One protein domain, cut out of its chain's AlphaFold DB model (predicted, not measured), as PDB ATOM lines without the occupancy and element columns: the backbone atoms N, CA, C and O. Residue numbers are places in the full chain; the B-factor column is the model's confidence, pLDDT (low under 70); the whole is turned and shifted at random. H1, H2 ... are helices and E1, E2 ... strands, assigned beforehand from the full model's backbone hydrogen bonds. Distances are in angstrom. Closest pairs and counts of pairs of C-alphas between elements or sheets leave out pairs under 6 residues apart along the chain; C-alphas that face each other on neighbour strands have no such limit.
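What this domain is: This is residues 15 to 205 of the 208 residues of an uncharacterized protein of Thalassiosira oceanica (UniProt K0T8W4). One long sheet of eleven strands curls like part of a barrel, left open between its edge strands E1 and E11, and wraps round a helical hairpin, H2 and H3, in its hollow. H2 packs on strands E6 to E11 and H3 on E1 to E4, while the small helix H1, between E5 and E6 in the chain, only grazes the sheet. The printed part has 191 residues with three named helices and eleven named strands, in the order E1 E2 E3 E4 E5 H1 E6 E7 E8 E9 E10 E11 H2 H3; the sheet has the order E1 to E11, strand beside strand, and is antiparallel throughout. The class is mixed, helices and strands. The whole is compact and rounded, with a radius of gyration of the C-alphas of 16.6 A and spans of 46 by 41 by 35 A.

How they stand to each other: The sheet holds two meanders, each strand the antiparallel neighbour of the one before: first E1, residues 15 to 21, E2, residues 24 to 33, E3, residues 41 to 46, E4, residues 51 to 59, and E5, residues 63 to 70; then E6, residues 98 to 107, E7, residues 113 to 123, E8, residues 131 to 141, E9, residues 148 to 152, E10, residues 158 to 164, and E11, residues 171 to 175. Within each meander, strands that follow each other form hairpins. E5 of the first meander and E6 of the second are neighbours, antiparallel at 164 degrees between their directions, with N 66 and O 103 2.8 A apart, within hydrogen-bond range. Within that range toward E1 are N 56 and O 67 of E4 and E5 at 2.8 A, N 44 and O 53 of E3 and E4 at 2.9 A, N 45 and O 28 of E3 and E2 at 3.2 A, and N 19 and O 27 of E1 and E2 at 2.9 A. Toward E11 they are N 104 and O 116 of E6 and E7 at 2.9 A, N 115 and O 139 of E7 and E8 at 2.8 A, N 140 and O 150 of E8 and E9 at 2.9 A, N 149 and O 162 of E9 and E10 at 2.8 A, and N 163 and O 172 of E10 and E11 at 2.9 A. E7 bends by 56 degrees at residue 120 and E8 by 58 degrees at residue 136. The sheet is twisted, and from edge to edge the way across it turns by 233 degrees. H2, residues 181 to 192, and H3, residues 199 to 204, are on one face of the sheet, two layers, and the sheet curls round both. The closest C-alphas of E8 and H2, those of Ala 139 and Ala 188, are 5.6 A apart; those of E2 and H3, Val 27 and Ala 203, are also 5.6 A apart. H2 and H3 touch as a helical hairpin, opposite ways at a steep tilt of 42 degrees, with the C-alphas of Leu 186 and Ala 201 closest at 5.1 A. H1, residues 83 to 88, is only just on the sheet, grazing it with residues 85 to 88, and is apart from H2 and H3. Every O i to N i+4 pair is within hydrogen-bond range in H1, 7 of 8 in H2 and 1 of 2 in H3.

Where its parts are: E1 begins at C-alpha 15, (24.437, -22.799, 5.292). E7 is 29.1 A long, E8 28.0 A, E6 27.8 A, E2 26.9 A, E4 23.7 A and E5 23.6 A. E1, E3, E9, E10 and E11 are shorter. H2 is 16.9 A long, from (22.345, -12.622, -17.286) to (29.698, -4.196, -4.667). H3 ends at C-alpha 204, (19.653, -16.724, -10.149).

The domain as a whole: The two C-alphas farthest apart, those of Gly 23 and Glu 127, are 51.1 A from each other. The printed part has no cut. The one long link, 12 residues, joins E5 to H1. Mean pLDDT of the printed part is 76.6; it is under 70 at 54 residues, among them 15 to 40 and 193 to 205.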
ATOM      1  N   LYS A  15      25.524 -23.723   5.643       47.53
ATOM      2  CA  LYS A  15      24.437 -22.799   5.292       47.53
ATOM      3  C   LYS A  15      23.974 -23.122   3.881       47.53
ATOM      4  O   LYS A  15      24.657 -22.767   2.919       47.53
ATOM      5  N   GLU A  16      22.840 -23.807   3.785       50.94
ATOM      6  CA  GLU A  16      22.163 -24.060   2.519       50.94
ATOM      7  C   GLU A  16      21.239 -22.888   2.186       50.94
ATOM      8  O   GLU A  16      20.316 -22.576   2.934       50.94
ATOM      9  N   ASN A  17      21.520 -22.205   1.075       53.81
ATOM     10  CA  ASN A  17      20.629 -21.182   0.533       53.81
ATOM     11  C   ASN A  17      19.976 -21.739  -0.733       53.81
ATOM     12  O   ASN A  17      20.685 -22.058  -1.690       53.81
ATOM     13  N   CYS A  18      18.647 -21.836  -0.739       50.34
ATOM     14  CA  CYS A  18      17.864 -22.268  -1.895       50.34
ATOM     15  C   CYS A  18      17.380 -21.054  -2.686       50.34
ATOM     16  O   CYS A  18      16.843 -20.105  -2.111       50.34
ATOM     17  N   TYR A  19      17.554 -21.093  -4.006       51.84
ATOM     18  CA  TYR A  19      17.084 -20.046  -4.907       51.84
ATOM     19  C   TYR A  19      15.966 -20.583  -5.791       51.84
ATOM     20  O   TYR A  19      16.085 -21.643  -6.414       51.84
ATOM     21  N   LYS A  20      14.875 -19.817  -5.835       47.78
ATOM     22  CA  LYS A  20      13.669 -20.137  -6.591       47.78
ATOM     23  C   LYS A  20      13.580 -19.266  -7.831       47.78
ATOM     24  O   LYS A  20      13.786 -18.057  -7.751       47.78
ATOM     25  N   LEU A  21      13.217 -19.873  -8.956       41.28
ATOM     26  CA  LEU A  21      12.793 -19.156 -10.157       41.28
ATOM     27  C   LEU A  21      11.286 -19.400 -10.298       41.28
ATOM     28  O   LEU A  21      10.841 -20.496 -10.651       41.28
ATOM     29  N   GLY A  22      10.482 -18.413  -9.899       60.50
ATOM     30  CA  GLY A  22       9.049 -18.607  -9.671       60.50
ATOM     31  C   GLY A  22       8.776 -19.527  -8.470       60.50
ATOM     32  O   GLY A  22       9.277 -19.288  -7.376       60.50
ATOM     33  N   GLY A  23       7.964 -20.574  -8.664       38.78
ATOM     34  CA  GLY A  23       7.573 -21.530  -7.613       38.78
ATOM     35  C   GLY A  23       8.453 -22.782  -7.481       38.78
ATOM     36  O   GLY A  23       8.144 -23.638  -6.658       38.78
ATOM     37  N   LYS A  24       9.509 -22.923  -8.294       43.97
ATOM     38  CA  LYS A  24      10.387 -24.106  -8.307       43.97
ATOM     39  C   LYS A  24      11.747 -23.775  -7.704       43.97
ATOM     40  O   LYS A  24      12.307 -22.727  -8.018       43.97
ATOM     41  N   ASP A  25      12.271 -24.677  -6.879       53.16
ATOM     42  CA  ASP A  25      13.671 -24.647  -6.454       53.16
ATOM     43  C   ASP A  25      14.551 -24.981  -7.661       53.16
ATOM     44  O   ASP A  25      14.344 -26.001  -8.320       53.16
ATOM     45  N   VAL A  26      15.486 -24.091  -7.993       50.91
ATOM     46  CA  VAL A  26      16.310 -24.229  -9.206       50.91
ATOM     47  C   VAL A  26      17.755 -24.564  -8.861       50.91
ATOM     48  O   VAL A  26      18.374 -25.344  -9.577       50.91
ATOM     49  N   VAL A  27      18.282 -24.032  -7.754       54.88
ATOM     50  CA  VAL A  27      19.657 -24.281  -7.296       54.88
ATOM     51  C   VAL A  27      19.744 -24.159  -5.776       54.88
ATOM     52  O   VAL A  27      19.140 -23.252  -5.190       54.88
ATOM     53  N   SER A  28      20.556 -25.013  -5.148       48.25
ATOM     54  CA  SER A  28      21.007 -24.825  -3.767       48.25
ATOM     55  C   SER A  28      22.519 -24.597  -3.681       48.25
ATOM     56  O   SER A  28      23.316 -25.093  -4.487       48.25
ATOM     57  N   PHE A  29      22.925 -23.780  -2.709       58.47
ATOM     58  CA  PHE A  29      24.329 -23.479  -2.447       58.47
ATOM     59  C   PHE A  29      24.776 -24.080  -1.148       58.47
ATOM     60  O   PHE A  29      24.192 -23.798  -0.106       58.47
ATOM     61  N   LYS A  30      25.903 -24.782  -1.200       55.00
ATOM     62  CA  LYS A  30      26.588 -25.237  -0.000       55.00
ATOM     63  C   LYS A  30      27.879 -24.450   0.169       55.00
ATOM     64  O   LYS A  30      28.859 -24.678  -0.550       55.00
ATOM     65  N   VAL A  31      27.863 -23.493   1.097       56.34
ATOM     66  CA  VAL A  31      29.083 -22.840   1.587       56.34
ATOM     67  C   VAL A  31      29.657 -23.739   2.671       56.34
ATOM     68  O   VAL A  31      29.076 -23.855   3.748       56.34
ATOM     69  N   ILE A  32      30.774 -24.399   2.376       54.88
ATOM     70  CA  ILE A  32      31.431 -25.279   3.341       54.88
ATOM     71  C   ILE A  32      32.372 -24.414   4.173       54.88
ATOM     72  O   ILE A  32      33.356 -23.889   3.658       54.88
ATOM     73  N   THR A  33      32.069 -24.262   5.460       47.06
ATOM     74  CA  THR A  33      32.930 -23.541   6.404       47.06
ATOM     75  C   THR A  33      33.481 -24.550   7.407       47.06
ATOM     76  O   THR A  33      32.707 -25.109   8.177       47.06
ATOM     77  N   GLN A  34      34.794 -24.803   7.413       41.59
ATOM     78  CA  GLN A  34      35.435 -25.524   8.520       41.59
ATOM     79  C   GLN A  34      35.831 -24.522   9.610       41.59
ATOM     80  O   GLN A  34      36.351 -23.442   9.325       41.59
ATOM     81  N   LEU A  35      35.552 -24.860  10.871       38.59
ATOM     82  CA  LEU A  35      35.879 -24.035  12.035       38.59
ATOM     83  C   LEU A  35      37.360 -23.606  12.006       38.59
ATOM     84  O   LEU A  35      38.259 -24.434  11.910       38.59
ATOM     85  N   GLY A  36      37.608 -22.294  12.053       42.50
ATOM     86  CA  GLY A  36      38.952 -21.700  12.098       42.50
ATOM     87  C   GLY A  36      39.660 -21.516  10.746       42.50
ATOM     88  O   GLY A  36      40.548 -20.670  10.652       42.50
ATOM     89  N   ILE A  37      39.243 -22.211   9.682       47.88
ATOM     90  CA  ILE A  37      39.805 -22.079   8.329       47.88
ATOM     91  C   ILE A  37      38.652 -21.798   7.363       47.88
ATOM     92  O   ILE A  37      37.879 -22.692   7.027       47.88
ATOM     93  N   LYS A  38      38.530 -20.555   6.874       51.31
ATOM     94  CA  LYS A  38      37.630 -20.250   5.747       51.31
ATOM     95  C   LYS A  38      38.069 -21.091   4.542       51.31
ATOM     96  O   LYS A  38      38.978 -20.687   3.814       51.31
ATOM     97  N   LEU A  39      37.441 -22.248   4.329       54.06
ATOM     98  CA  LEU A  39      37.544 -22.978   3.072       54.06
ATOM     99  C   LEU A  39      36.984 -22.062   1.979       54.06
ATOM    100  O   LEU A  39      35.910 -21.480   2.114       54.06
ATOM    101  N   LYS A  40      37.779 -21.842   0.933       69.44
ATOM    102  CA  LYS A  40      37.587 -20.733  -0.015       69.44
ATOM    103  C   LYS A  40      36.746 -21.113  -1.227       69.44
ATOM    104  O   LYS A  40      36.833 -20.425  -2.248       69.44
ATOM    105  N   HIS A  41      35.977 -22.198  -1.136       80.56
ATOM    106  CA  HIS A  41      35.165 -22.655  -2.250       80.56
ATOM    107  C   HIS A  41      33.668 -22.723  -1.950       80.56
ATOM    108  O   HIS A  41      33.225 -22.872  -0.815       80.56
ATOM    109  N   THR A  42      32.872 -22.600  -3.004       81.25
ATOM    110  CA  THR A  42      31.422 -22.787  -2.974       81.25
ATOM    111  C   THR A  42      31.022 -23.761  -4.066       81.25
ATOM    112  O   THR A  42      31.580 -23.723  -5.164       81.25
ATOM    113  N   ARG A  43      30.065 -24.639  -3.767       81.62
ATOM    114  CA  ARG A  43      29.486 -25.576  -4.734       81.62
ATOM    115  C   ARG A  43      28.158 -25.035  -5.249       81.62
ATOM    116  O   ARG A  43      27.371 -24.508  -4.462       81.62
ATOM    117  N   ILE A  44      27.924 -25.198  -6.544       75.62
ATOM    118  CA  ILE A  44      26.658 -24.873  -7.203       75.62
ATOM    119  C   ILE A  44      25.966 -26.189  -7.525       75.62
ATOM    120  O   ILE A  44      26.511 -26.991  -8.287       75.62
ATOM    121  N   LEU A  45      24.812 -26.433  -6.916       74.75
ATOM    122  CA  LEU A  45      24.041 -27.655  -7.121       74.75
ATOM    123  C   LEU A  45      22.826 -27.349  -7.999       74.75
ATOM    124  O   LEU A  45      22.145 -26.363  -7.756       74.75
ATOM    125  N   ASP A  46      22.539 -28.171  -9.003       73.38
ATOM    126  CA  ASP A  46      21.262 -28.056  -9.717       73.38
ATOM    127  C   ASP A  46      20.080 -28.517  -8.844       73.38
ATOM    128  O   ASP A  46      20.255 -28.962  -7.705       73.38
ATOM    129  N   SER A  47      18.865 -28.432  -9.386       71.06
ATOM    130  CA  SER A  47      17.634 -28.885  -8.727       71.06
ATOM    131  C   SER A  47      17.641 -30.368  -8.335       71.06
ATOM    132  O   SER A  47      16.887 -30.763  -7.451       71.06
ATOM    133  N   ASP A  48      18.490 -31.185  -8.966       74.38
ATOM    134  CA  ASP A  48      18.652 -32.610  -8.655       74.38
ATOM    135  C   ASP A  48      19.736 -32.848  -7.584       74.38
ATOM    136  O   ASP A  48      20.098 -33.991  -7.293       74.38
ATOM    137  N   GLY A  49      20.325 -31.781  -7.030       72.31
ATOM    138  CA  GLY A  49      21.437 -31.847  -6.082       72.31
ATOM    139  C   GLY A  49      22.786 -32.191  -6.725       72.31
ATOM    140  O   GLY A  49      23.775 -32.429  -6.016       72.31
ATOM    141  N   LYS A  50      22.884 -32.225  -8.061       80.25
ATOM    142  CA  LYS A  50      24.140 -32.526  -8.757       80.25
ATOM    143  C   LYS A  50      25.014 -31.288  -8.805       80.25
ATOM    144  O   LYS A  50      24.597 -30.206  -9.198       80.25
ATOM    145  N   ASN A  51      26.288 -31.471  -8.469       82.50
ATOM    146  CA  ASN A  51      27.247 -30.379  -8.531       82.50
ATOM    147  C   ASN A  51      27.595 -30.015  -9.977       82.50
ATOM    148  O   ASN A  51      28.162 -30.846 -10.703       82.50
ATOM    149  N   ARG A  52      27.286 -28.771 -10.333       82.31
ATOM    150  CA  ARG A  52      27.474 -28.163 -11.644       82.31
ATOM    151  C   ARG A  52      28.767 -27.363 -11.746       82.31
ATOM    152  O   ARG A  52      29.454 -27.452 -12.763       82.31
ATOM    153  N   ALA A  53      29.140 -26.651 -10.686       86.44
ATOM    154  CA  ALA A  53      30.363 -25.861 -10.664       86.44
ATOM    155  C   ALA A  53      30.934 -25.682  -9.255       86.44
ATOM    156  O   ALA A  53      30.226 -25.708  -8.244       86.44
ATOM    157  N   TYR A  54      32.240 -25.443  -9.211       88.44
ATOM    158  CA  TYR A  54      32.970 -25.059  -8.011       88.44
ATOM    159  C   TYR A  54      33.496 -23.650  -8.204       88.44
ATOM    160  O   TYR A  54      34.071 -23.323  -9.237       88.44
ATOM    161  N   ILE A  55      33.319 -22.809  -7.202       86.62
ATOM    162  CA  ILE A  55      33.781 -21.430  -7.236       86.62
ATOM    163  C   ILE A  55      34.848 -21.279  -6.187       86.62
ATOM    164  O   ILE A  55      34.568 -21.542  -5.028       86.62
ATOM    165  N   ILE A  56      36.021 -20.799  -6.568       87.88
ATOM    166  CA  ILE A  56      37.107 -20.481  -5.649       87.88
ATOM    167  C   ILE A  56      37.279 -18.970  -5.634       87.88
ATOM    168  O   ILE A  56      37.530 -18.369  -6.674       87.88
ATOM    169  N   SER A  57      37.153 -18.341  -4.466       82.94
ATOM    170  CA  SER A  57      37.343 -16.892  -4.334       82.94
ATOM    171  C   SER A  57      38.585 -16.566  -3.515       82.94
ATOM    172  O   SER A  57      38.739 -16.990  -2.370       82.94
ATOM    173  N   LYS A  58      39.471 -15.764  -4.099       81.12
ATOM    174  CA  LYS A  58      40.627 -15.162  -3.442       81.12
ATOM    175  C   LYS A  58      40.358 -13.673  -3.293       81.12
ATOM    176  O   LYS A  58      40.190 -12.970  -4.285       81.12
ATOM    177  N   SER A  59      40.333 -13.178  -2.067       71.69
ATOM    178  CA  SER A  59      40.223 -11.749  -1.797       71.69
ATOM    179  C   SER A  59      41.511 -11.188  -1.210       71.69
ATOM    180  O   SER A  59      42.244 -11.860  -0.482       71.69
ATOM    181  N   GLY A  60      41.794  -9.942  -1.567       72.19
ATOM    182  CA  GLY A  60      42.853  -9.113  -1.018       72.19
ATOM    183  C   GLY A  60      42.364  -7.670  -0.881       72.19
ATOM    184  O   GLY A  60      41.298  -7.304  -1.376       72.19
ATOM    185  N   LEU A  61      43.154  -6.824  -0.218       71.44
ATOM    186  CA  LEU A  61      42.732  -5.472   0.175       71.44
ATOM    187  C   LEU A  61      42.241  -4.604  -1.004       71.44
ATOM    188  O   LEU A  61      41.273  -3.850  -0.865       71.44
ATOM    189  N   ALA A  62      42.900  -4.732  -2.160       80.19
ATOM    190  CA  ALA A  62      42.650  -3.934  -3.364       80.19
ATOM    191  C   ALA A  62      42.228  -4.757  -4.593       80.19
ATOM    192  O   ALA A  62      41.796  -4.178  -5.590       80.19
ATOM    193  N   ARG A  63      42.381  -6.086  -4.549       84.56
ATOM    194  CA  ARG A  63      42.114  -6.990  -5.673       84.56
ATOM    195  C   ARG A  63      41.397  -8.235  -5.179       84.56
ATOM    196  O   ARG A  63      41.719  -8.732  -4.106       84.56
ATOM    197  N   GLY A  64      40.481  -8.753  -5.981       84.94
ATOM    198  CA  GLY A  64      39.832 -10.031  -5.736       84.94
ATOM    199  C   GLY A  64      39.749 -10.832  -7.025       84.94
ATOM    200  O   GLY A  64      39.458 -10.277  -8.078       84.94
ATOM    201  N   GLU A  65      39.979 -12.126  -6.933       88.44
ATOM    202  CA  GLU A  65      39.868 -13.078  -8.030       88.44
ATOM    203  C   GLU A  65      38.826 -14.125  -7.642       88.44
ATOM    204  O   GLU A  65      38.819 -14.629  -6.519       88.44
ATOM    205  N   THR A  66      37.933 -14.452  -8.560       88.56
ATOM    206  CA  THR A  66      37.030 -15.589  -8.431       88.56
ATOM    207  C   THR A  66      37.244 -16.482  -9.639       88.56
ATOM    208  O   THR A  66      37.108 -16.020 -10.763       88.56
ATOM    209  N   ILE A  67      37.557 -17.750  -9.407       91.00
ATOM    210  CA  ILE A  67      37.709 -18.774 -10.439       91.00
ATOM    211  C   ILE A  67      36.474 -19.665 -10.385       91.00
ATOM    212  O   ILE A  67      36.064 -20.095  -9.306       91.00
ATOM    213  N   ILE A  68      35.881 -19.932 -11.541       90.75
ATOM    214  CA  ILE A  68      34.753 -20.844 -11.701       90.75
ATOM    215  C   ILE A  68      35.284 -22.083 -12.417       90.75
ATOM    216  O   ILE A  68      35.892 -21.980 -13.482       90.75
ATOM    217  N   LEU A  69      35.059 -23.244 -11.816       93.25
ATOM    218  CA  LEU A  69      35.501 -24.545 -12.290       93.25
ATOM    219  C   LEU A  69      34.294 -25.423 -12.612       93.25
ATOM    220  O   LEU A  69      33.301 -25.406 -11.880       93.25
ATOM    221  N   LYS A  70      34.403 -26.251 -13.650       92.69
ATOM    222  CA  LYS A  70      33.381 -27.246 -14.017       92.69
ATOM    223  C   LYS A  70      34.010 -28.621 -14.254       92.69
ATOM    224  O   LYS A  70      35.227 -28.752 -14.319       92.69
ATOM    225  N   LYS A  71      33.175 -29.654 -14.385       92.06
ATOM    226  CA  LYS A  71      33.616 -31.053 -14.559       92.06
ATOM    227  C   LYS A  71      34.021 -31.430 -15.985       92.06
ATOM    228  O   LYS A  71      34.662 -32.454 -16.171       92.06
ATOM    229  N   LEU A  72      33.604 -30.652 -16.980       92.19
ATOM    230  CA  LEU A  72      33.896 -30.910 -18.391       92.19
ATOM    231  C   LEU A  72      34.826 -29.821 -18.929       92.19
ATOM    232  O   LEU A  72      34.628 -28.664 -18.567       92.19
ATOM    233  N   PRO A  73      35.788 -30.133 -19.803       93.81
ATOM    234  CA  PRO A  73      36.631 -29.111 -20.411       93.81
ATOM    235  C   PRO A  73      35.820 -28.155 -21.308       93.81
ATOM    236  O   PRO A  73      34.687 -28.442 -21.706       93.81
ATOM    237  N   ASN A  74      36.374 -26.978 -21.599       89.81
ATOM    238  CA  ASN A  74      35.831 -26.026 -22.577       89.81
ATOM    239  C   ASN A  74      36.295 -26.299 -24.003       89.81
ATOM    240  O   ASN A  74      35.582 -25.966 -24.945       89.81
ATOM    241  N   TYR A  75      37.483 -26.873 -24.148       92.19
ATOM    242  CA  TYR A  75      38.100 -27.176 -25.428       92.19
ATOM    243  C   TYR A  75      38.868 -28.498 -25.331       92.19
ATOM    244  O   TYR A  75      39.193 -28.976 -24.240       92.19
ATOM    245  N   GLU A  76      39.122 -29.118 -26.477       91.31
ATOM    246  CA  GLU A  76      39.835 -30.391 -26.540       91.31
ATOM    247  C   GLU A  76      41.283 -30.237 -26.052       91.31
ATOM    248  O   GLU A  76      41.994 -29.320 -26.450       91.31
ATOM    249  N   GLY A  77      41.720 -31.133 -25.165       91.44
ATOM    250  CA  GLY A  77      43.068 -31.085 -24.596       91.44
ATOM    251  C   GLY A  77      43.261 -30.063 -23.471       91.44
ATOM    252  O   GLY A  77      44.397 -29.861 -23.044       91.44
ATOM    253  N   GLN A  78      42.194 -29.435 -22.958       93.88
ATOM    254  CA  GLN A  78      42.294 -28.636 -21.735       93.88
ATOM    255  C   GLN A  78      42.744 -29.519 -20.562       93.88
ATOM    256  O   GLN A  78      42.140 -30.558 -20.281       93.88
ATOM    257  N   GLU A  79      43.792 -29.096 -19.861       94.06
ATOM    258  CA  GLU A  79      44.315 -29.813 -18.701       94.06
ATOM    259  C   GLU A  79      43.457 -29.528 -17.454       94.06
ATOM    260  O   GLU A  79      42.961 -28.408 -17.283       94.06
ATOM    261  N   PRO A  80      43.234 -30.523 -16.575       95.25
ATOM    262  CA  PRO A  80      42.586 -30.278 -15.294       95.25
ATOM    263  C   PRO A  80      43.388 -29.289 -14.445       95.25
ATOM    264  O   PRO A  80      44.614 -29.228 -14.529       95.25
ATOM    265  N   VAL A  81      42.702 -28.554 -13.572       94.06
ATOM    266  CA  VAL A  81      43.380 -27.734 -12.564       94.06
ATOM    267  C   VAL A  81      44.209 -28.598 -11.615       94.06
ATOM    268  O   VAL A  81      43.820 -29.710 -11.266       94.06
ATOM    269  N   ASP A  82      45.329 -28.028 -11.171       94.00
ATOM    270  CA  ASP A  82      46.270 -28.638 -10.232       94.00
ATOM    271  C   ASP A  82      45.560 -29.212  -8.979       94.00
ATOM    272  O   ASP A  82      44.882 -28.459  -8.264       94.00
ATOM    273  N   PRO A  83      45.723 -30.518  -8.677       93.56
ATOM    274  CA  PRO A  83      45.162 -31.157  -7.486       93.56
ATOM    275  C   PRO A  83      45.535 -30.466  -6.168       93.56
ATOM    276  O   PRO A  83      44.707 -30.407  -5.253       93.56
ATOM    277  N   GLU A  84      46.734 -29.887  -6.064       92.06
ATOM    278  CA  GLU A  84      47.161 -29.159  -4.860       92.06
ATOM    279  C   GLU A  84      46.364 -27.860  -4.681       92.06
ATOM    280  O   GLU A  84      46.001 -27.471  -3.562       92.06
ATOM    281  N   MET A  85      46.006 -27.205  -5.791       90.25
ATOM    282  CA  MET A  85      45.115 -26.046  -5.778       90.25
ATOM    283  C   MET A  85      43.717 -26.436  -5.290       90.25
ATOM    284  O   MET A  85      43.135 -25.707  -4.481       90.25
ATOM    285  N   LEU A  86      43.196 -27.591  -5.710       91.38
ATOM    286  CA  LEU A  86      41.912 -28.108  -5.229       91.38
ATOM    287  C   LEU A  86      41.957 -28.389  -3.724       91.38
ATOM    288  O   LEU A  86      41.145 -27.836  -2.973       91.38
ATOM    289  N   HIS A  87      42.959 -29.148  -3.278       89.19
ATOM    290  CA  HIS A  87      43.119 -29.532  -1.879       89.19
ATOM    291  C   HIS A  87      43.239 -28.313  -0.956       89.19
ATOM    292  O   HIS A  87      42.510 -28.198   0.033       89.19
ATOM    293  N   LYS A  88      44.069 -27.330  -1.332       87.12
ATOM    294  CA  LYS A  88      44.244 -26.073  -0.584       87.12
ATOM    295  C   LYS A  88      42.950 -25.270  -0.426       87.12
ATOM    296  O   LYS A  88      42.832 -24.469   0.504       87.12
ATOM    297  N   ASN A  89      41.989 -25.445  -1.331       86.00
ATOM    298  CA  ASN A  89      40.688 -24.785  -1.264       86.00
ATOM    299  C   ASN A  89      39.588 -25.682  -0.667       86.00
ATOM    300  O   ASN A  89      38.434 -25.254  -0.612       86.00
ATOM    301  N   GLY A  90      39.929 -26.875  -0.169       85.88
ATOM    302  CA  GLY A  90      38.994 -27.824   0.444       85.88
ATOM    303  C   GLY A  90      38.181 -28.639  -0.559       85.88
ATOM    304  O   GLY A  90      37.118 -29.142  -0.207       85.88
ATOM    305  N   ILE A  91      38.633 -28.718  -1.809       88.88
ATOM    306  CA  ILE A  91      38.039 -29.562  -2.846       88.88
ATOM    307  C   ILE A  91      38.828 -30.874  -2.887       88.88
ATOM    308  O   ILE A  91      40.043 -30.879  -2.700       88.88
ATOM    309  N   ASP A  92      38.130 -31.986  -3.113       89.38
ATOM    310  CA  ASP A  92      38.751 -33.300  -3.275       89.38
ATOM    311  C   ASP A  92      39.779 -33.278  -4.423       89.38
ATOM    312  O   ASP A  92      39.466 -32.862  -5.541       89.38
ATOM    313  N   ARG A  93      41.011 -33.704  -4.118       90.81
ATOM    314  CA  ARG A  93      42.165 -33.707  -5.030       90.81
ATOM    315  C   ARG A  93      41.993 -34.676  -6.200       90.81
ATOM    316  O   ARG A  93      42.606 -34.477  -7.243       90.81
ATOM    317  N   ASP A  94      41.159 -35.701  -6.027       92.56
ATOM    318  CA  ASP A  94      40.931 -36.729  -7.043       92.56
ATOM    319  C   ASP A  94      39.872 -36.278  -8.073       92.56
ATOM    320  O   ASP A  94      39.673 -36.919  -9.113       92.56
ATOM    321  N   LEU A  95      39.199 -35.142  -7.830       93.81
ATOM    322  CA  LEU A  95      38.257 -34.556  -8.777       93.81
ATOM    323  C   LEU A  95      38.981 -33.885  -9.942       93.81
ATOM    324  O   LEU A  95      39.736 -32.931  -9.780       93.81
ATOM    325  N   LYS A  96      38.627 -34.300 -11.158       96.00
ATOM    326  CA  LYS A  96      39.019 -33.593 -12.377       96.00
ATOM    327  C   LYS A  96      38.086 -32.413 -12.607       96.00
ATOM    328  O   LYS A  96      36.924 -32.586 -12.979       96.00
ATOM    329  N   LEU A  97      38.603 -31.218 -12.358       95.31
ATOM    330  CA  LEU A  97      37.927 -29.958 -12.635       95.31
ATOM    331  C   LEU A  97      38.730 -29.158 -13.655       95.31
ATOM    332  O   LEU A  97      39.943 -29.306 -13.749       95.31
ATOM    333  N   TYR A  98      38.047 -28.300 -14.399       95.38
ATOM    334  CA  TYR A  98      38.619 -27.501 -15.479       95.38
ATOM    335  C   TYR A  98      38.243 -26.038 -15.280       95.38
ATOM    336  O   TYR A  98      37.115 -25.743 -14.861       95.38
ATOM    337  N   ASN A  99      39.164 -25.125 -15.592       94.75
ATOM    338  CA  ASN A  99      38.868 -23.697 -15.564       94.75
ATOM    339  C   ASN A  99      37.763 -23.385 -16.575       94.75
ATOM    340  O   ASN A  99      37.881 -23.702 -17.759       94.75
ATOM    341  N   PHE A 100      36.691 -22.759 -16.093       93.00
ATOM    342  CA  PHE A 100      35.580 -22.318 -16.924       93.00
ATOM    343  C   PHE A 100      35.648 -20.829 -17.215       93.00
ATOM    344  O   PHE A 100      35.679 -20.408 -18.371       93.00
ATOM    345  N   ALA A 101      35.662 -20.046 -16.146       91.75
ATOM    346  CA  ALA A 101      35.593 -18.602 -16.196       91.75
ATOM    347  C   ALA A 101      36.318 -18.005 -14.994       91.75
ATOM    348  O   ALA A 101      36.537 -18.676 -13.979       91.75
ATOM    349  N   LYS A 102      36.663 -16.726 -15.091       92.75
ATOM    350  CA  LYS A 102      37.220 -15.965 -13.979       92.75
ATOM    351  C   LYS A 102      36.600 -14.582 -13.886       92.75
ATOM    352  O   LYS A 102      36.231 -13.982 -14.893       92.75
ATOM    353  N   ILE A 103      36.529 -14.081 -12.659       90.69
ATOM    354  CA  ILE A 103      36.156 -12.709 -12.347       90.69
ATOM    355  C   ILE A 103      37.325 -12.051 -11.641       90.69
ATOM    356  O   ILE A 103      37.691 -12.442 -10.533       90.69
ATOM    357  N   GLU A 104      37.880 -11.024 -12.262       91.38
ATOM    358  CA  GLU A 104      38.961 -10.229 -11.693       91.38
ATOM    359  C   GLU A 104      38.405  -8.877 -11.275       91.38
ATOM    360  O   GLU A 104      37.869  -8.134 -12.088       91.38
ATOM    361  N   SER A 105      38.535  -8.550  -9.998       88.75
ATOM    362  CA  SER A 105      38.065  -7.298  -9.414       88.75
ATOM    363  C   SER A 105      39.225  -6.483  -8.872       88.75
ATOM    364  O   SER A 105      40.174  -7.019  -8.294       88.75
ATOM    365  N   LYS A 106      39.151  -5.170  -9.060       88.06
ATOM    366  CA  LYS A 106      40.143  -4.213  -8.582       88.06
ATOM    367  C   LYS A 106      39.433  -2.959  -8.089       88.06
ATOM    368  O   LYS A 106      38.668  -2.342  -8.829       88.06
ATOM    369  N   LYS A 107      39.752  -2.540  -6.865       82.50
ATOM    370  CA  LYS A 107      39.379  -1.213  -6.370       82.50
ATOM    371  C   LYS A 107      40.145  -0.158  -7.167       82.50
ATOM    372  O   LYS A 107      41.372  -0.227  -7.260       82.50
ATOM    373  N   THR A 108      39.428   0.787  -7.762       79.62
ATOM    374  CA  THR A 108      40.015   1.888  -8.548       79.62
ATOM    375  C   THR A 108      40.063   3.201  -7.769       79.62
ATOM    376  O   THR A 108      40.789   4.108  -8.155       79.62
ATOM    377  N   GLY A 109      39.365   3.270  -6.638       75.44
ATOM    378  CA  GLY A 109      39.334   4.400  -5.719       75.44
ATOM    379  C   GLY A 109      38.799   3.963  -4.355       75.44
ATOM    380  O   GLY A 109      38.640   2.768  -4.094       75.44
ATOM    381  N   LEU A 110      38.505   4.928  -3.481       69.06
ATOM    382  CA  LEU A 110      37.943   4.663  -2.146       69.06
ATOM    383  C   LEU A 110      36.573   3.971  -2.212       69.06
ATOM    384  O   LEU A 110      36.262   3.146  -1.356       69.06
ATOM    385  N   SER A 111      35.772   4.274  -3.238       70.75
ATOM    386  CA  SER A 111      34.403   3.765  -3.388       70.75
ATOM    387  C   SER A 111      34.087   3.120  -4.738       70.75
ATOM    388  O   SER A 111      33.000   2.556  -4.898       70.75
ATOM    389  N   THR A 112      35.026   3.157  -5.684       79.81
ATOM    390  CA  THR A 112      34.867   2.627  -7.039       79.81
ATOM    391  C   THR A 112      35.580   1.286  -7.192       79.81
ATOM    392  O   THR A 112      36.648   1.032  -6.620       79.81
ATOM    393  N   CYS A 113      34.974   0.400  -7.973       83.88
ATOM    394  CA  CYS A 113      35.474  -0.946  -8.223       83.88
ATOM    395  C   CYS A 113      35.182  -1.326  -9.669       83.88
ATOM    396  O   CYS A 113      34.087  -1.066 -10.167       83.88
ATOM    397  N   VAL A 114      36.154  -1.961 -10.315       89.06
ATOM    398  CA  VAL A 114      35.983  -2.568 -11.633       89.06
ATOM    399  C   VAL A 114      36.089  -4.074 -11.475       89.06
ATOM    400  O   VAL A 114      37.025  -4.554 -10.834       89.06
ATOM    401  N   ALA A 115      35.158  -4.811 -12.068       90.31
ATOM    402  CA  ALA A 115      35.207  -6.260 -12.185       90.31
ATOM    403  C   ALA A 115      35.160  -6.671 -13.659       90.31
ATOM    404  O   ALA A 115      34.448  -6.072 -14.457       90.31
ATOM    405  N   LYS A 116      35.934  -7.685 -14.028       93.38
ATOM    406  CA  LYS A 116      36.032  -8.213 -15.389       93.38
ATOM    407  C   LYS A 116      35.663  -9.681 -15.375       93.38
ATOM    408  O   LYS A 116      36.260 -10.417 -14.596       93.38
ATOM    409  N   TYR A 117      34.726 -10.091 -16.220       91.50
ATOM    410  CA  TYR A 117      34.368 -11.493 -16.411       91.50
ATOM    411  C   TYR A 117      34.911 -11.994 -17.739       91.50
ATOM    412  O   TYR A 117      34.612 -11.434 -18.800       91.50
ATOM    413  N   SER A 118      35.687 -13.068 -17.660       92.56
ATOM    414  CA  SER A 118      36.295 -13.720 -18.811       92.56
ATOM    415  C   SER A 118      36.027 -15.216 -18.781       92.56
ATOM    416  O   SER A 118      36.018 -15.821 -17.709       92.56
ATOM    417  N   ILE A 119      35.872 -15.818 -19.955       92.62
ATOM    418  CA  ILE A 119      35.710 -17.267 -20.125       92.62
ATOM    419  C   ILE A 119      36.954 -17.869 -20.764       92.62
ATOM    420  O   ILE A 119      37.640 -17.196 -21.534       92.62
ATOM    421  N   VAL A 120      37.237 -19.129 -20.456       93.44
ATOM    422  CA  VAL A 120      38.293 -19.885 -21.133       93.44
ATOM    423  C   VAL A 120      37.828 -20.246 -22.542       93.44
ATOM    424  O   VAL A 120      36.741 -20.803 -22.702       93.44
ATOM    425  N   VAL A 121      38.641 -19.931 -23.550       92.88
ATOM    426  CA  VAL A 121      38.319 -20.166 -24.973       92.88
ATOM    427  C   VAL A 121      39.319 -21.057 -25.704       92.88
ATOM    428  O   VAL A 121      39.011 -21.528 -26.794       92.88
ATOM    429  N   GLY A 122      40.486 -21.319 -25.119       91.81
ATOM    430  CA  GLY A 122      41.535 -22.103 -25.760       91.81
ATOM    431  C   GLY A 122      42.791 -22.191 -24.904       91.81
ATOM    432  O   GLY A 122      42.753 -21.907 -23.707       91.81
ATOM    433  N   LYS A 123      43.903 -22.567 -25.538       89.56
ATOM    434  CA  LYS A 123      45.246 -22.604 -24.945       89.56
ATOM    435  C   LYS A 123      46.096 -21.532 -25.624       89.56
ATOM    436  O   LYS A 123      46.130 -21.481 -26.851       89.56
ATOM    437  N   GLU A 124      46.772 -20.692 -24.847       84.06
ATOM    438  CA  GLU A 124      47.723 -19.718 -25.382       84.06
ATOM    439  C   GLU A 124      48.853 -20.436 -26.133       84.06
ATOM    440  O   GLU A 124      49.395 -21.445 -25.670       84.06
ATOM    441  N   SER A 125      49.235 -19.891 -27.287       72.31
ATOM    442  CA  SER A 125      50.354 -20.386 -28.086       72.31
ATOM    443  C   SER A 125      51.686 -20.086 -27.383       72.31
ATOM    444  O   SER A 125      52.182 -18.963 -27.441       72.31
ATOM    445  N   GLY A 126      52.269 -21.085 -26.717       65.69
ATOM    446  CA  GLY A 126      53.572 -21.002 -26.047       65.69
ATOM    447  C   GLY A 126      53.956 -22.316 -25.354       65.69
ATOM    448  O   GLY A 126      53.098 -23.168 -25.134       65.69
ATOM    449  N   GLU A 127      55.241 -22.485 -25.016       50.59
ATOM    450  CA  GLU A 127      55.794 -23.730 -24.439       50.59
ATOM    451  C   GLU A 127      55.155 -24.129 -23.092       50.59
ATOM    452  O   GLU A 127      55.047 -25.316 -22.803       50.59
ATOM    453  N   ASP A 128      54.615 -23.165 -22.338       65.44
ATOM    454  CA  ASP A 128      53.912 -23.381 -21.061       65.44
ATOM    455  C   ASP A 128      52.379 -23.241 -21.178       65.44
ATOM    456  O   ASP A 128      51.713 -22.935 -20.186       65.44
ATOM    457  N   GLY A 129      51.832 -23.372 -22.398       66.25
ATOM    458  CA  GLY A 129      50.498 -22.915 -22.818       66.25
ATOM    459  C   GLY A 129      49.437 -22.879 -21.713       66.25
ATOM    460  O   GLY A 129      48.899 -23.908 -21.307       66.25
ATOM    461  N   LYS A 130      49.123 -21.674 -21.232       85.38
ATOM    462  CA  LYS A 130      48.085 -21.438 -20.220       85.38
ATOM    463  C   LYS A 130      46.716 -21.345 -20.885       85.38
ATOM    464  O   LYS A 130      46.625 -21.128 -22.089       85.38
ATOM    465  N   ASP A 131      45.648 -21.489 -20.103       90.75
ATOM    466  CA  ASP A 131      44.291 -21.228 -20.593       90.75
ATOM    467  C   ASP A 131      44.192 -19.789 -21.136       90.75
ATOM    468  O   ASP A 131      44.480 -18.825 -20.419       90.75
ATOM    469  N   GLU A 132      43.743 -19.642 -22.381       93.19
ATOM    470  CA  GLU A 132      43.421 -18.353 -22.987       93.19
ATOM    471  C   GLU A 132      42.047 -17.887 -22.493       93.19
ATOM    472  O   GLU A 132      41.050 -18.613 -22.579       93.19
ATOM    473  N   TYR A 133      41.978 -16.646 -22.006       92.44
ATOM    474  CA  TYR A 133      40.749 -16.051 -21.489       92.44
ATOM    475  C   TYR A 133      40.222 -14.950 -22.407       92.44
ATOM    476  O   TYR A 133      40.846 -13.897 -22.556       92.44
ATOM    477  N   LYS A 134      39.001 -15.123 -22.913       93.88
ATOM    478  CA  LYS A 134      38.269 -14.076 -23.631       93.88
ATOM    479  C   LYS A 134      37.454 -13.239 -22.654       93.88
ATOM    480  O   LYS A 134      36.565 -13.754 -21.976       93.88
ATOM    481  N   LEU A 135      37.737 -11.939 -22.607       94.06
ATOM    482  CA  LEU A 135      36.932 -10.973 -21.863       94.06
ATOM    483  C   LEU A 135      35.538 -10.864 -22.491       94.06
ATOM    484  O   LEU A 135      35.429 -10.628 -23.695       94.06
ATOM    485  N   LEU A 136      34.488 -11.007 -21.682       92.38
ATOM    486  CA  LEU A 136      33.105 -10.829 -22.134       92.38
ATOM    487  C   LEU A 136      32.461  -9.579 -21.555       92.38
ATOM    488  O   LEU A 136      31.751  -8.881 -22.273       92.38
ATOM    489  N   TYR A 137      32.714  -9.280 -20.279       91.38
ATOM    490  CA  TYR A 137      32.056  -8.166 -19.606       91.38
ATOM    491  C   TYR A 137      32.992  -7.417 -18.669       91.38
ATOM    492  O   TYR A 137      33.851  -8.004 -18.005       91.38
ATOM    493  N   VAL A 138      32.782  -6.106 -18.586       92.50
ATOM    494  CA  VAL A 138      33.427  -5.213 -17.625       92.50
ATOM    495  C   VAL A 138      32.340  -4.487 -16.854       92.50
ATOM    496  O   VAL A 138      31.554  -3.744 -17.430       92.50
ATOM    497  N   ALA A 139      32.295  -4.705 -15.549       89.12
ATOM    498  CA  ALA A 139      31.406  -4.016 -14.636       89.12
ATOM    499  C   ALA A 139      32.170  -2.913 -13.906       89.12
ATOM    500  O   ALA A 139      33.256  -3.151 -13.373       89.12
ATOM    501  N   GLU A 140      31.591  -1.724 -13.838       88.12
ATOM    502  CA  GLU A 140      32.149  -0.583 -13.118       88.12
ATOM    503  C   GLU A 140      31.124  -0.047 -12.123       88.12
ATOM    504  O   GLU A 140      29.993   0.272 -12.492       88.12
ATOM    505  N   LYS A 141      31.524   0.048 -10.852       84.81
ATOM    506  CA  LYS A 141      30.756   0.729  -9.808       84.81
ATOM    507  C   LYS A 141      31.072   2.221  -9.849       84.81
ATOM    508  O   LYS A 141      32.208   2.613  -9.579       84.81
ATOM    509  N   LEU A 142      30.052   3.029 -10.137       75.69
ATOM    510  CA  LEU A 142      30.212   4.449 -10.463       75.69
ATOM    511  C   LEU A 142      30.433   5.360  -9.245       75.69
ATOM    512  O   LEU A 142      31.100   6.381  -9.376       75.69
ATOM    513  N   SER A 143      29.897   5.037  -8.059       67.44
ATOM    514  CA  SER A 143      30.159   5.830  -6.843       67.44
ATOM    515  C   SER A 143      29.802   5.107  -5.534       67.44
ATOM    516  O   SER A 143      29.206   4.029  -5.531       67.44
ATOM    517  N   SER A 144      30.161   5.724  -4.399       53.94
ATOM    518  CA  SER A 144      29.781   5.322  -3.033       53.94
ATOM    519  C   SER A 144      28.325   5.613  -2.674       53.94
ATOM    520  O   SER A 144      27.822   4.989  -1.747       53.94
ATOM    521  N   MET A 145      27.682   6.583  -3.331       52.22
ATOM    522  CA  MET A 145      26.400   7.139  -2.870       52.22
ATOM    523  C   MET A 145      25.174   6.519  -3.532       52.22
ATOM    524  O   MET A 145      24.091   6.555  -2.963       52.22
ATOM    525  N   GLY A 146      25.351   5.905  -4.693       54.59
ATOM    526  CA  GLY A 146      24.368   5.004  -5.266       54.59
ATOM    527  C   GLY A 146      25.113   3.741  -5.622       54.59
ATOM    528  O   GLY A 146      26.111   3.812  -6.342       54.59
ATOM    529  N   PHE A 147      24.684   2.601  -5.086       70.88
ATOM    530  CA  PHE A 147      25.229   1.291  -5.425       70.88
ATOM    531  C   PHE A 147      24.839   0.925  -6.863       70.88
ATOM    532  O   PHE A 147      24.241  -0.111  -7.106       70.88
ATOM    533  N   HIS A 148      25.176   1.771  -7.827       81.69
ATOM    534  CA  HIS A 148      24.913   1.586  -9.236       81.69
ATOM    535  C   HIS A 148      26.171   1.082  -9.921       81.69
ATOM    536  O   HIS A 148      27.287   1.564  -9.685       81.69
ATOM    537  N   CYS A 149      25.963   0.107 -10.784       85.31
ATOM    538  CA  CYS A 149      26.976  -0.495 -11.609       85.31
ATOM    539  C   CYS A 149      26.501  -0.476 -13.059       85.31
ATOM    540  O   CYS A 149      25.334  -0.739 -13.348       85.31
ATOM    541  N   ILE A 150      27.414  -0.167 -13.972       88.81
ATOM    542  CA  ILE A 150      27.197  -0.366 -15.404       88.81
ATOM    543  C   ILE A 150      28.053  -1.544 -15.839       88.81
ATOM    544  O   ILE A 150      29.237  -1.604 -15.503       88.81
ATOM    545  N   VAL A 151      27.462  -2.457 -16.606       88.31
ATOM    546  CA  VAL A 151      28.172  -3.564 -17.244       88.31
ATOM    547  C   VAL A 151      28.262  -3.304 -18.740       88.31
ATOM    548  O   VAL A 151      27.264  -2.988 -19.395       88.31
ATOM    549  N   ARG A 152      29.475  -3.421 -19.275       93.19
ATOM    550  CA  ARG A 152      29.816  -3.135 -20.667       93.19
ATOM    551  C   ARG A 152      30.454  -4.335 -21.353       93.19
ATOM    552  O   ARG A 152      31.117  -5.139 -20.697       93.19
ATOM    553  N   THR A 153      30.292  -4.425 -22.669       91.88
ATOM    554  CA  THR A 153      31.099  -5.314 -23.520       91.88
ATOM    555  C   THR A 153      32.556  -4.830 -23.570       91.88
ATOM    556  O   THR A 153      32.842  -3.693 -23.179       91.88
ATOM    557  N   PRO A 154      33.506  -5.629 -24.094       89.38
ATOM    558  CA  PRO A 154      34.885  -5.181 -24.281       89.38
ATOM    559  C   PRO A 154      35.001  -3.985 -25.240       89.38
ATOM    560  O   PRO A 154      35.955  -3.221 -25.132       89.38
ATOM    561  N   GLY A 155      34.030  -3.810 -26.147       88.75
ATOM    562  CA  GLY A 155      33.943  -2.669 -27.063       88.75
ATOM    563  C   GLY A 155      33.452  -1.370 -26.411       88.75
ATOM    564  O   GLY A 155      33.559  -0.313 -27.022       88.75
ATOM    565  N   GLY A 156      32.958  -1.426 -25.167       89.19
ATOM    566  CA  GLY A 156      32.486  -0.264 -24.406       89.19
ATOM    567  C   GLY A 156      30.964  -0.081 -24.384       89.19
ATOM    568  O   GLY A 156      30.468   0.756 -23.620       89.19
ATOM    569  N   ASP A 157      30.214  -0.883 -25.138       91.31
ATOM    570  CA  ASP A 157      28.752  -0.796 -25.199       91.31
ATOM    571  C   ASP A 157      28.125  -1.214 -23.871       91.31
ATOM    572  O   ASP A 157      28.442  -2.277 -23.333       91.31
ATOM    573  N   ALA A 158      27.231  -0.383 -23.329       90.44
ATOM    574  CA  ALA A 158      26.483  -0.726 -22.127       90.44
ATOM    575  C   ALA A 158      25.440  -1.799 -22.453       90.44
ATOM    576  O   ALA A 158      24.577  -1.597 -23.304       90.44
ATOM    577  N   VAL A 159      25.520  -2.925 -21.749       88.81
ATOM    578  CA  VAL A 159      24.645  -4.091 -21.951       88.81
ATOM    579  C   VAL A 159      23.793  -4.408 -20.737       88.81
ATOM    580  O   VAL A 159      22.807  -5.130 -20.849       88.81
ATOM    581  N   ALA A 160      24.152  -3.867 -19.574       89.12
ATOM    582  CA  ALA A 160      23.316  -3.944 -18.395       89.12
ATOM    583  C   ALA A 160      23.602  -2.809 -17.414       89.12
ATOM    584  O   ALA A 160      24.686  -2.216 -17.390       89.12
ATOM    585  N   THR A 161      22.623  -2.561 -16.554       86.31
ATOM    586  CA  THR A 161      22.787  -1.775 -15.332       86.31
ATOM    587  C   THR A 161      22.402  -2.643 -14.151       86.31
ATOM    588  O   THR A 161      21.497  -3.470 -14.252       86.31
ATOM    589  N   ALA A 162      23.107  -2.480 -13.043       84.06
ATOM    590  CA  ALA A 162      22.748  -3.104 -11.789       84.06
ATOM    591  C   ALA A 162      22.663  -2.042 -10.698       84.06
ATOM    592  O   ALA A 162      23.397  -1.048 -10.721       84.06
ATOM    593  N   ASP A 163      21.778  -2.263  -9.742       81.88
ATOM    594  CA  ASP A 163      21.702  -1.482  -8.524       81.88
ATOM    595  C   ASP A 163      21.543  -2.388  -7.309       81.88
ATOM    596  O   ASP A 163      21.003  -3.489  -7.393       81.88
ATOM    597  N   GLN A 164      22.052  -1.932  -6.172       75.38
ATOM    598  CA  GLN A 164      21.800  -2.567  -4.890       75.38
ATOM    599  C   GLN A 164      21.099  -1.558  -3.984       75.38
ATOM    600  O   GLN A 164      21.660  -0.520  -3.632       75.38
ATOM    601  N   THR A 165      19.854  -1.836  -3.617       65.75
ATOM    602  CA  THR A 165      19.082  -0.903  -2.795       65.75
ATOM    603  C   THR A 165      19.224  -1.267  -1.318       65.75
ATOM    604  O   THR A 165      18.874  -2.368  -0.905       65.75
ATOM    605  N   GLY A 166      19.711  -0.322  -0.507       61.12
ATOM    606  CA  GLY A 166      19.761  -0.450   0.953       61.12
ATOM    607  C   GLY A 166      20.851  -1.384   1.499       61.12
ATOM    608  O   GLY A 166      21.825  -1.715   0.827       61.12
ATOM    609  N   ALA A 167      20.703  -1.771   2.772       52.06
ATOM    610  CA  ALA A 167      21.606  -2.697   3.470       52.06
ATOM    611  C   ALA A 167      21.339  -4.176   3.127       52.06
ATOM    612  O   ALA A 167      22.113  -5.057   3.501       52.06
ATOM    613  N   THR A 168      20.237  -4.451   2.433       52.94
ATOM    614  CA  THR A 168      19.891  -5.758   1.886       52.94
ATOM    615  C   THR A 168      20.808  -6.043   0.695       52.94
ATOM    616  O   THR A 168      20.988  -5.206  -0.185       52.94
ATOM    617  N   CYS A 169      21.442  -7.215   0.655       62.00
ATOM    618  CA  CYS A 169      22.352  -7.627  -0.425       62.00
ATOM    619  C   CYS A 169      21.638  -7.929  -1.762       62.00
ATOM    620  O   CYS A 169      22.144  -8.708  -2.577       62.00
ATOM    621  N   ASP A 170      20.468  -7.330  -1.975       68.25
ATOM    622  CA  ASP A 170      19.583  -7.574  -3.102       68.25
ATOM    623  C   ASP A 170      20.028  -6.714  -4.279       68.25
ATOM    624  O   ASP A 170      20.056  -5.486  -4.213       68.25
ATOM    625  N   THR A 171      20.455  -7.387  -5.345       72.00
ATOM    626  CA  THR A 171      20.952  -6.759  -6.570       72.00
ATOM    627  C   THR A 171      19.863  -6.824  -7.627       72.00
ATOM    628  O   THR A 171      19.522  -7.918  -8.079       72.00
ATOM    629  N   ASN A 172      19.353  -5.669  -8.040       78.06
ATOM    630  CA  ASN A 172      18.502  -5.543  -9.214       78.06
ATOM    631  C   ASN A 172      19.392  -5.406 -10.445       78.06
ATOM    632  O   ASN A 172      20.429  -4.743 -10.393       78.06
ATOM    633  N   VAL A 173      19.010  -6.038 -11.552       78.94
ATOM    634  CA  VAL A 173      19.762  -5.957 -12.804       78.94
ATOM    635  C   VAL A 173      18.793  -5.787 -13.963       78.94
ATOM    636  O   VAL A 173      17.882  -6.592 -14.134       78.94
ATOM    637  N   ASN A 174      19.031  -4.767 -14.781       79.94
ATOM    638  CA  ASN A 174      18.381  -4.585 -16.071       79.94
ATOM    639  C   ASN A 174      19.378  -4.967 -17.160       79.94
ATOM    640  O   ASN A 174      20.451  -4.364 -17.245       79.94
ATOM    641  N   VAL A 175      19.037  -5.961 -17.975       82.94
ATOM    642  CA  VAL A 175      19.939  -6.567 -18.961       82.94
ATOM    643  C   VAL A 175      19.335  -6.455 -20.355       82.94
ATOM    644  O   VAL A 175      18.141  -6.684 -20.529       82.94
ATOM    645  N   ALA A 176      20.157  -6.081 -21.337       81.62
ATOM    646  CA  ALA A 176      19.758  -6.061 -22.737       81.62
ATOM    647  C   ALA A 176      19.503  -7.485 -23.263       81.62
ATOM    648  O   ALA A 176      20.065  -8.465 -22.774       81.62
ATOM    649  N   GLU A 177      18.655  -7.602 -24.280       79.88
ATOM    650  CA  GLU A 177      18.328  -8.891 -24.888       79.88
ATOM    651  C   GLU A 177      19.581  -9.607 -25.429       79.88
ATOM    652  O   GLU A 177      20.494  -8.980 -25.967       79.88
ATOM    653  N   GLY A 178      19.637 -10.935 -25.267       77.19
ATOM    654  CA  GLY A 178      20.738 -11.774 -25.761       77.19
ATOM    655  C   GLY A 178      22.026 -11.739 -24.927       77.19
ATOM    656  O   GLY A 178      23.000 -12.400 -25.282       77.19
ATOM    657  N   VAL A 179      22.050 -10.996 -23.820       81.88
ATOM    658  CA  VAL A 179      23.200 -10.911 -22.909       81.88
ATOM    659  C   VAL A 179      23.106 -11.996 -21.836       81.88
ATOM    660  O   VAL A 179      22.032 -12.269 -21.301       81.88
ATOM    661  N   ASP A 180      24.243 -12.599 -21.486       79.81
ATOM    662  CA  ASP A 180      24.322 -13.598 -20.419       79.81
ATOM    663  C   ASP A 180      24.038 -12.945 -19.054       79.81
ATOM    664  O   ASP A 180      24.887 -12.271 -18.456       79.81
ATOM    665  N   LEU A 181      22.820 -13.162 -18.555       77.19
ATOM    666  CA  LEU A 181      22.345 -12.622 -17.286       77.19
ATOM    667  C   LEU A 181      23.213 -13.067 -16.099       77.19
ATOM    668  O   LEU A 181      23.389 -12.286 -15.159       77.19
ATOM    669  N   ALA A 182      23.787 -14.275 -16.112       75.00
ATOM    670  CA  ALA A 182      24.579 -14.741 -14.975       75.00
ATOM    671  C   ALA A 182      25.935 -14.097 -14.966       75.00
ATOM    672  O   ALA A 182      26.379 -13.645 -13.911       75.00
ATOM    673  N   ALA A 183      26.578 -14.032 -16.128       78.00
ATOM    674  CA  ALA A 183      27.837 -13.337 -16.271       78.00
ATOM    675  C   ALA A 183      27.677 -11.874 -15.833       78.00
ATOM    676  O   ALA A 183      28.484 -11.380 -15.043       78.00
ATOM    677  N   VAL A 184      26.590 -11.203 -16.230       81.69
ATOM    678  CA  VAL A 184      26.280  -9.842 -15.766       81.69
ATOM    679  C   VAL A 184      26.110  -9.787 -14.246       81.69
ATOM    680  O   VAL A 184      26.802  -9.004 -13.591       81.69
ATOM    681  N   LEU A 185      25.234 -10.613 -13.665       79.12
ATOM    682  CA  LEU A 185      24.937 -10.586 -12.229       79.12
ATOM    683  C   LEU A 185      26.182 -10.904 -11.385       79.12
ATOM    684  O   LEU A 185      26.432 -10.257 -10.366       79.12
ATOM    685  N   LEU A 186      26.993 -11.863 -11.829       77.94
ATOM    686  CA  LEU A 186      28.274 -12.229 -11.229       77.94
ATOM    687  C   LEU A 186      29.252 -11.063 -11.210       77.94
ATOM    688  O   LEU A 186      29.839 -10.749 -10.169       77.94
ATOM    689  N   THR A 187      29.427 -10.430 -12.371       80.94
ATOM    690  CA  THR A 187      30.377  -9.332 -12.540       80.94
ATOM    691  C   THR A 187      29.926  -8.131 -11.715       80.94
ATOM    692  O   THR A 187      30.725  -7.580 -10.957       80.94
ATOM    693  N   ALA A 188      28.635  -7.786 -11.768       81.38
ATOM    694  CA  ALA A 188      28.043  -6.702 -10.993       81.38
ATOM    695  C   ALA A 188      28.178  -6.931  -9.480       81.38
ATOM    696  O   ALA A 188      28.720  -6.068  -8.784       81.38
ATOM    697  N   LYS A 189      27.797  -8.109  -8.957       77.62
ATOM    698  CA  LYS A 189      27.929  -8.417  -7.517       77.62
ATOM    699  C   LYS A 189      29.361  -8.268  -7.012       77.62
ATOM    700  O   LYS A 189      29.568  -7.770  -5.902       77.62
ATOM    701  N   LYS A 190      30.346  -8.645  -7.831       76.62
ATOM    702  CA  LYS A 190      31.762  -8.521  -7.473       76.62
ATOM    703  C   LYS A 190      32.227  -7.061  -7.361       76.62
ATOM    704  O   LYS A 190      33.183  -6.785  -6.639       76.62
ATOM    705  N   THR A 191      31.545  -6.114  -8.012       75.50
ATOM    706  CA  THR A 191      31.839  -4.680  -7.841       75.50
ATOM    707  C   THR A 191      31.361  -4.127  -6.495       75.50
ATOM    708  O   THR A 191      32.022  -3.255  -5.927       75.50
ATOM    709  N   TYR A 192      30.252  -4.640  -5.952       71.88
ATOM    710  CA  TYR A 192      29.698  -4.196  -4.667       71.88
ATOM    711  C   TYR A 192      30.401  -4.827  -3.476       71.88
ATOM    712  O   TYR A 192      30.667  -4.156  -2.479       71.88
ATOM    713  N   HIS A 193      30.744  -6.103  -3.608       68.69
ATOM    714  CA  HIS A 193      31.348  -6.881  -2.547       68.69
ATOM    715  C   HIS A 193      32.533  -7.649  -3.123       68.69
ATOM    716  O   HIS A 193      32.364  -8.646  -3.827       68.69
ATOM    717  N   GLY A 194      33.749  -7.224  -2.767       53.09
ATOM    718  CA  GLY A 194      34.972  -7.942  -3.144       53.09
ATOM    719  C   GLY A 194      34.966  -9.415  -2.704       53.09
ATOM    720  O   GLY A 194      35.614 -10.243  -3.345       53.09
ATOM    721  N   ASP A 195      34.153  -9.752  -1.695       50.12
ATOM    722  CA  ASP A 195      34.081 -11.066  -1.049       50.12
ATOM    723  C   ASP A 195      32.697 -11.734  -1.153       50.12
ATOM    724  O   ASP A 195      32.528 -12.830  -0.617       50.12
ATOM    725  N   ALA A 196      31.693 -11.120  -1.803       48.47
ATOM    726  CA  ALA A 196      30.371 -11.755  -1.852       48.47
ATOM    727  C   ALA A 196      30.409 -13.060  -2.641       48.47
ATOM    728  O   ALA A 196      31.144 -13.210  -3.621       48.47
ATOM    729  N   THR A 197      29.551 -13.976  -2.202       53.50
ATOM    730  CA  THR A 197      29.248 -15.268  -2.804       53.50
ATOM    731  C   THR A 197      28.742 -15.083  -4.234       53.50
ATOM    732  O   THR A 197      27.543 -15.077  -4.508       53.50
ATOM    733  N   THR A 198      29.683 -14.972  -5.174       54.75
ATOM    734  CA  THR A 198      29.478 -15.064  -6.630       54.75
ATOM    735  C   THR A 198      28.643 -16.288  -6.996       54.75
ATOM    736  O   THR A 198      27.850 -16.233  -7.923       54.75
ATOM    737  N   ALA A 199      28.703 -17.342  -6.182       54.28
ATOM    738  CA  ALA A 199      27.789 -18.474  -6.231       54.28
ATOM    739  C   ALA A 199      26.325 -18.060  -6.410       54.28
ATOM    740  O   ALA A 199      25.736 -18.420  -7.424       54.28
ATOM    741  N   GLY A 200      25.778 -17.213  -5.532       46.28
ATOM    742  CA  GLY A 200      24.369 -16.804  -5.571       46.28
ATOM    743  C   GLY A 200      23.935 -16.135  -6.881       46.28
ATOM    744  O   GLY A 200      22.759 -16.175  -7.226       46.28
ATOM    745  N   ALA A 201      24.868 -15.532  -7.622       52.47
ATOM    746  CA  ALA A 201      24.585 -14.941  -8.929       52.47
ATOM    747  C   ALA A 201      24.469 -15.979 -10.059       52.47
ATOM    748  O   ALA A 201      23.674 -15.792 -10.972       52.47
ATOM    749  N   LEU A 202      25.216 -17.084  -9.993       52.66
ATOM    750  CA  LEU A 202      25.158 -18.147 -11.005       52.66
ATOM    751  C   LEU A 202      23.831 -18.915 -10.972       52.66
ATOM    752  O   LEU A 202      23.308 -19.250 -12.030       52.66
ATOM    753  N   ALA A 203      23.252 -19.131  -9.784       43.78
ATOM    754  CA  ALA A 203      21.924 -19.749  -9.657       43.78
ATOM    755  C   ALA A 203      20.802 -18.894 -10.217       43.78
ATOM    756  O   ALA A 203      19.962 -19.394 -10.958       43.78
ATOM    757  N   GLY A 204      20.763 -17.617  -9.817       37.47
ATOM    758  CA  GLY A 204      19.653 -16.724 -10.149       37.47
ATOM    759  C   GLY A 204      19.499 -16.494 -11.649       37.47
ATOM    760  O   GLY A 204      18.442 -16.071 -12.099       37.47
ATOM    761  N   ALA A 205      20.539 -16.802 -12.417       43.97
ATOM    762  CA  ALA A 205      20.575 -16.611 -13.849       43.97
ATOM    763  C   ALA A 205      20.651 -17.918 -14.659       43.97
ATOM    764  O   ALA A 205      20.773 -17.858 -15.878       43.97
TER     765      ALA A 205